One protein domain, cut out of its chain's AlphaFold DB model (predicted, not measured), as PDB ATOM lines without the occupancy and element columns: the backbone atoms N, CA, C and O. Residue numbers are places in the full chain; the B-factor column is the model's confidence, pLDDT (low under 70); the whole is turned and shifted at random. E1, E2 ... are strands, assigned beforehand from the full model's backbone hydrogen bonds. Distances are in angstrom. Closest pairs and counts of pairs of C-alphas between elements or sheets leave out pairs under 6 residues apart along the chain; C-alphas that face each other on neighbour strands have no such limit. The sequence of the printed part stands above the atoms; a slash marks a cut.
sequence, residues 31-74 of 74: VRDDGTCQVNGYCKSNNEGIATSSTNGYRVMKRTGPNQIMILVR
ATOM      1  N   VAL A  31       9.703 -27.778  37.722       98.19
ATOM      2  CA  VAL A  31      10.092 -26.367  37.661       98.19
ATOM      3  C   VAL A  31      10.557 -25.897  39.032       98.19
ATOM      4  O   VAL A  31      10.147 -26.441  40.061       98.19
ATOM      5  N   ARG A  32      11.440 -24.895  39.034       98.44
ATOM      6  CA  ARG A  32      11.871 -24.216  40.258       98.44
ATOM      7  C   ARG A  32      10.781 -23.259  40.712       98.44
ATOM      8  O   ARG A  32      10.215 -22.547  39.882       98.44
ATOM      9  N   ASP A  33      10.521 -23.236  42.009       98.62
ATOM     10  CA  ASP A  33       9.539 -22.345  42.613       98.62
ATOM     11  C   ASP A  33      10.109 -21.606  43.828       98.62
ATOM     12  O   ASP A  33      11.092 -22.030  44.441       98.62
ATOM     13  N   ASP A  34       9.478 -20.495  44.182       98.38
ATOM     14  CA  ASP A  34       9.872 -19.640  45.309       98.38
ATOM     15  C   ASP A  34       9.357 -20.135  46.676       98.38
ATOM     16  O   ASP A  34       9.557 -19.481  47.697       98.38
ATOM     17  N   GLY A  35       8.699 -21.298  46.713       98.00
ATOM     18  CA  GLY A  35       8.114 -21.897  47.912       98.00
ATOM     19  C   GLY A  35       6.653 -21.506  48.148       98.00
ATOM     20  O   GLY A  35       5.978 -22.130  48.968       98.00
ATOM     21  N   THR A  36       6.117 -20.530  47.410       98.31
ATOM     22  CA  THR A  36       4.729 -20.069  47.588       98.31
ATOM     23  C   THR A  36       3.707 -21.005  46.937       98.31
ATOM     24  O   THR A  36       2.539 -21.029  47.334       98.31
ATOM     25  N   CYS A  37       4.126 -21.800  45.948       98.56
ATOM     26  CA  CYS A  37       3.237 -22.646  45.159       98.56
ATOM     27  C   CYS A  37       2.626 -23.781  45.995       98.56
ATOM     28  O   CYS A  37       3.322 -24.484  46.729       98.56
ATOM     29  N   GLN A  38       1.325 -24.022  45.843       98.19
ATOM     30  CA  GLN A  38       0.614 -25.070  46.584       98.19
ATOM     31  C   GLN A  38       0.104 -26.157  45.645       98.19
ATOM     32  O   GLN A  38      -0.375 -25.862  44.551       98.19
ATOM     33  N   VAL A  39       0.178 -27.420  46.077       98.50
ATOM     34  CA  VAL A  39      -0.437 -28.547  45.354       98.50
ATOM     35  C   VAL A  39      -1.927 -28.264  45.182       98.50
ATOM     36  O   VAL A  39      -2.570 -27.769  46.102       98.50
ATOM     37  N   ASN A  40      -2.472 -28.559  43.999       98.25
ATOM     38  CA  ASN A  40      -3.834 -28.186  43.600       98.25
ATOM     39  C   ASN A  40      -4.096 -26.674  43.464       98.25
ATOM     40  O   ASN A  40      -5.221 -26.282  43.149       98.25
ATOM     41  N   GLY A  41      -3.077 -25.835  43.624       98.31
ATOM     42  CA  GLY A  41      -3.091 -24.435  43.221       98.31
ATOM     43  C   GLY A  41      -2.617 -24.240  41.781       98.31
ATOM     44  O   GLY A  41      -2.484 -25.192  40.999       98.31
ATOM     45  N   TYR A  42      -2.341 -22.987  41.441       98.56
ATOM     46  CA  TYR A  42      -1.749 -22.598  40.168       98.56
ATOM     47  C   TYR A  42      -0.472 -21.794  40.388       98.56
ATOM     48  O   TYR A  42      -0.259 -21.217  41.454       98.56
ATOM     49  N   CYS A  43       0.374 -21.756  39.365       98.56
ATOM     50  CA  CYS A  43       1.570 -20.930  39.350       98.56
ATOM     51  C   CYS A  43       1.794 -20.268  37.987       98.56
ATOM     52  O   CYS A  43       1.357 -20.760  36.939       98.56
ATOM     53  N   LYS A  44       2.538 -19.164  38.010       98.19
ATOM     54  CA  LYS A  44       3.100 -18.494  36.835       98.19
ATOM     55  C   LYS A  44       4.551 -18.133  37.105       98.19
ATOM     56  O   LYS A  44       4.950 -18.021  38.257       98.19
ATOM     57  N   SER A  45       5.320 -17.951  36.039       97.94
ATOM     58  CA  SER A  45       6.651 -17.370  36.173       97.94
ATOM     59  C   SER A  45       6.536 -15.926  36.650       97.94
ATOM     60  O   SER A  45       5.733 -15.165  36.107       97.94
ATOM     61  N   ASN A  46       7.362 -15.549  37.618       97.75
ATOM     62  CA  ASN A  46       7.655 -14.154  37.916       97.75
ATOM     63  C   ASN A  46       8.646 -13.574  36.878       97.75
ATOM     64  O   ASN A  46       9.010 -14.242  35.901       97.75
ATOM     65  N   ASN A  47       9.104 -12.341  37.110       97.88
ATOM     66  CA  ASN A  47      10.035 -11.627  36.225       97.88
ATOM     67  C   ASN A  47      11.458 -12.222  36.194       97.88
ATOM     68  O   ASN A  47      12.278 -11.790  35.392       97.88
ATOM     69  N   GLU A  48      11.748 -13.210  37.041       97.69
ATOM     70  CA  GLU A  48      13.055 -13.868  37.172       97.69
ATOM     71  C   GLU A  48      13.047 -15.308  36.635       97.69
ATOM     72  O   GLU A  48      14.047 -16.018  36.727       97.69
ATOM     73  N   GLY A  49      11.926 -15.774  36.072       97.31
ATOM     74  CA  GLY A  49      11.813 -17.152  35.585       97.31
ATOM     75  C   GLY A  49      11.451 -18.180  36.666       97.31
ATOM     76  O   GLY A  49      11.563 -19.381  36.417       97.31
ATOM     77  N   ILE A  50      11.049 -17.743  37.866       98.50
ATOM     78  CA  ILE A  50      10.711 -18.624  38.992       98.50
ATOM     79  C   ILE A  50       9.198 -18.791  39.086       98.50
ATOM     80  O   ILE A  50       8.447 -17.822  38.979       98.50
ATOM     81  N   ALA A  51       8.734 -20.026  39.283       98.62
ATOM     82  CA  ALA A  51       7.320 -20.277  39.501       98.62
ATOM     83  C   ALA A  51       6.872 -19.694  40.855       98.62
ATOM     84  O   ALA A  51       7.376 -20.082  41.908       98.62
ATOM     85  N   THR A  52       5.888 -18.802  40.809       98.69
ATOM     86  CA  THR A  52       5.261 -18.150  41.961       98.69
ATOM     87  C   THR A  52       3.770 -18.479  41.976       98.69
ATOM     88  O   THR A  52       3.142 -18.650  40.921       98.69
ATOM     89  N   SER A  53       3.195 -18.588  43.175       98.62
ATOM     90  CA  SER A  53       1.770 -18.845  43.377       98.62
ATOM     91  C   SER A  53       0.909 -17.822  42.640       98.62
ATOM     92  O   SER A  53       1.192 -16.626  42.625       98.62
ATOM     93  N   SER A  54      -0.154 -18.303  42.007       98.50
ATOM     94  CA  SER A  54      -1.062 -17.492  41.205       98.50
ATOM     95  C   SER A  54      -2.475 -18.062  41.287       98.50
ATOM     96  O   SER A  54      -2.681 -19.240  41.582       98.50
ATOM     97  N   THR A  55      -3.474 -17.236  40.989       98.06
ATOM     98  CA  THR A  55      -4.874 -17.672  40.882       98.06
ATOM     99  C   THR A  55      -5.160 -18.415  39.573       98.06
ATOM    100  O   THR A  55      -6.167 -19.112  39.466       98.06
ATOM    101  N   ASN A  56      -4.276 -18.302  38.574       97.69
ATOM    102  CA  ASN A  56      -4.371 -18.976  37.277       97.69
ATOM    103  C   ASN A  56      -2.986 -19.337  36.703       97.69
ATOM    104  O   ASN A  56      -1.955 -18.940  37.243       97.69
ATOM    105  N   GLY A  57      -2.959 -20.064  35.582       97.31
ATOM    106  CA  GLY A  57      -1.726 -20.475  34.901       97.31
ATOM    107  C   GLY A  57      -1.544 -21.988  34.905       97.31
ATOM    108  O   GLY A  57      -2.484 -22.732  34.622       97.31
ATOM    109  N   TYR A  58      -0.336 -22.446  35.222       98.12
ATOM    110  CA  TYR A  58      -0.009 -23.868  35.225       98.12
ATOM    111  C   TYR A  58      -0.486 -24.531  36.512       98.12
ATOM    112  O   TYR A  58      -0.305 -24.001  37.607       98.12
ATOM    113  N   ARG A  59      -1.115 -25.701  36.383       98.00
ATOM    114  CA  ARG A  59      -1.616 -26.466  37.529       98.00
ATOM    115  C   ARG A  59      -0.448 -27.119  38.263       98.00
ATOM    116  O   ARG A  59       0.301 -27.879  37.648       98.00
ATOM    117  N   VAL A  60      -0.357 -26.900  39.572       98.50
ATOM    118  CA  VAL A  60       0.634 -27.560  40.430       98.50
ATOM    119  C   VAL A  60       0.128 -28.950  40.808       98.50
ATOM    120  O   VAL A  60      -0.879 -29.097  41.503       98.50
ATOM    121  N   MET A  61       0.823 -29.981  40.335       98.56
ATOM    122  CA  MET A  61       0.445 -31.382  40.535       98.56
ATOM    123  C   MET A  61       1.044 -31.976  41.809       98.56
ATOM    124  O   MET A  61       0.397 -32.774  42.480       98.56
ATOM    125  N   LYS A  62       2.298 -31.629  42.119       98.56
ATOM    126  CA  LYS A  62       3.062 -32.204  43.234       98.56
ATOM    127  C   LYS A  62       4.181 -31.253  43.656       98.56
ATOM    128  O   LYS A  62       4.796 -30.637  42.794       98.56
ATOM    129  N   ARG A  63       4.496 -31.193  44.952       98.38
ATOM    130  CA  ARG A  63       5.754 -30.621  45.458       98.38
ATOM    131  C   ARG A  63       6.786 -31.737  45.613       98.38
ATOM    132  O   ARG A  63       6.492 -32.758  46.235       98.38
ATOM    133  N   THR A  64       7.956 -31.578  45.005       98.31
ATOM    134  CA  THR A  64       9.050 -32.566  45.056       98.31
ATOM    135  C   THR A  64      10.198 -32.125  45.959       98.31
ATOM    136  O   THR A  64      11.005 -32.963  46.343       98.31
ATOM    137  N   GLY A  65      10.238 -30.850  46.353       97.56
ATOM    138  CA  GLY A  65      11.170 -30.321  47.344       97.56
ATOM    139  C   GLY A  65      10.804 -28.901  47.798       97.56
ATOM    140  O   GLY A  65       9.760 -28.377  47.394       97.56
ATOM    141  N   PRO A  66      11.658 -28.257  48.615       96.94
ATOM    142  CA  PRO A  66      11.414 -26.904  49.124       96.94
ATOM    143  C   PRO A  66      11.203 -25.857  48.020       96.94
ATOM    144  O   PRO A  66      10.337 -25.003  48.156       96.94
ATOM    145  N   ASN A  67      11.926 -25.987  46.903       98.00
ATOM    146  CA  ASN A  67      11.898 -25.055  45.767       98.00
ATOM    147  C   ASN A  67      11.702 -25.776  44.426       98.00
ATOM    148  O   ASN A  67      12.254 -25.375  43.396       98.00
ATOM    149  N   GLN A  68      10.991 -26.906  44.445       98.62
ATOM    150  CA  GLN A  68      10.675 -27.646  43.233       98.62
ATOM    151  C   GLN A  68       9.260 -28.213  43.272       98.62
ATOM    152  O   GLN A  68       8.853 -28.906  44.216       98.62
ATOM    153  N   ILE A  69       8.537 -27.968  42.183       98.75
ATOM    154  CA  ILE A  69       7.188 -28.470  41.947       98.75
ATOM    155  C   ILE A  69       7.091 -29.132  40.573       98.75
ATOM    156  O   ILE A  69       7.855 -28.838  39.658       98.75
ATOM    157  N   MET A  70       6.112 -30.018  40.425       98.69
ATOM    158  CA  MET A  70       5.713 -30.609  39.157       98.69
ATOM    159  C   MET A  70       4.465 -29.903  38.630       98.69
ATOM    160  O   MET A  70       3.448 -29.846  39.329       98.69
ATOM    161  N   ILE A  71       4.529 -29.427  37.390       98.50
ATOM    162  CA  ILE A  71       3.413 -28.806  36.669       98.50
ATOM    163  C   ILE A  71       3.048 -29.607  35.421       98.50
ATOM    164  O   ILE A  71       3.839 -30.420  34.943       98.50
ATOM    165  N   LEU A  72       1.860 -29.348  34.874       97.50
ATOM    166  CA  LEU A  72       1.445 -29.843  33.560       97.50
ATOM    167  C   LEU A  72       1.439 -28.699  32.541       97.50
ATOM    168  O   LEU A  72       0.662 -27.755  32.694       97.50
ATOM    169  N   VAL A  73       2.250 -28.830  31.493       96.56
ATOM    170  CA  VAL A  73       2.202 -27.998  30.283       96.56
ATOM    171  C   VAL A  73       1.413 -28.757  29.219       96.56
ATOM    172  O   VAL A  73       1.648 -29.949  29.012       96.56
ATOM    173  N   ARG A  74       0.427 -28.102  28.609       87.94
ATOM    174  CA  ARG A  74      -0.548 -28.692  27.687       87.94
ATOM    175  C   ARG A  74      -1.073 -27.641  26.729       87.94
ATOM    176  O   ARG A  74      -1.112 -26.465  27.159       87.94
TER     177      ARG A  74
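What this domain is: This is residues 31 to 74 of the 74 residues of the protein "Peptidase_G2 domain-containing protein" of Bacillus thuringiensis serovar andalousiensis (UniProt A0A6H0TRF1). Two strand hairpins, E1 with E2 and E3 with E4, join side by side through E1 and E3 into one small, strongly twisted sheet, curled like part of a barrel. Ahead of them runs a stretch with no named element, residues 31 to 41, whose first two residues make a short antiparallel pairing with E4. The printed part has 44 residues with four named strands, E1 to E4 along the chain, and no named helix; the sheet's order is E2, E1, E3, E4, all antiparallel, and the class is all strand. It is compact and rounded, with a radius of gyration of the C-alphas of 8.8 A and spans of 22 by 21 by 17 A.

Where its parts are: The printed part begins at Val 31, C-alpha at (10.092, -26.367, 37.661). E1 is residues 42 to 45, starting at C-alpha 42 (-1.749, -22.598, 40.168), and E2 is residues 51 to 54. E3, residues 58 to 65, is 17.7 A long and bends by 69 degrees at residue 61. E4, residues 68 to 73, is 15.5 A long and ends at C-alpha 73 (2.202, -27.998, 30.283).

How they stand to each other: Residues 31 to 32 pair with residues 68 to 69 of E4. In the hairpin of E1 and E2, N 52 and O 44 are 2.8 A apart, within hydrogen-bond range. E1 and E3 are antiparallel neighbours, with N 43 and O 58 at 2.9 A. The pairing of E3 is staggered, with E1 over residues 58 to 59 and with E4 over 59 to 65. In the hairpin of E3 and E4, N 61 and O 70 are 2.8 A apart. The edge strands E2 and E4 are apart.

The domain as a whole: The C-alphas farthest apart, of Pro 66 and Arg 74, are 24.6 A apart. The printed part has no cut, and the three links between strands are tight. The mean pLDDT of the printed part is 97.9, and no printed residue is under 70.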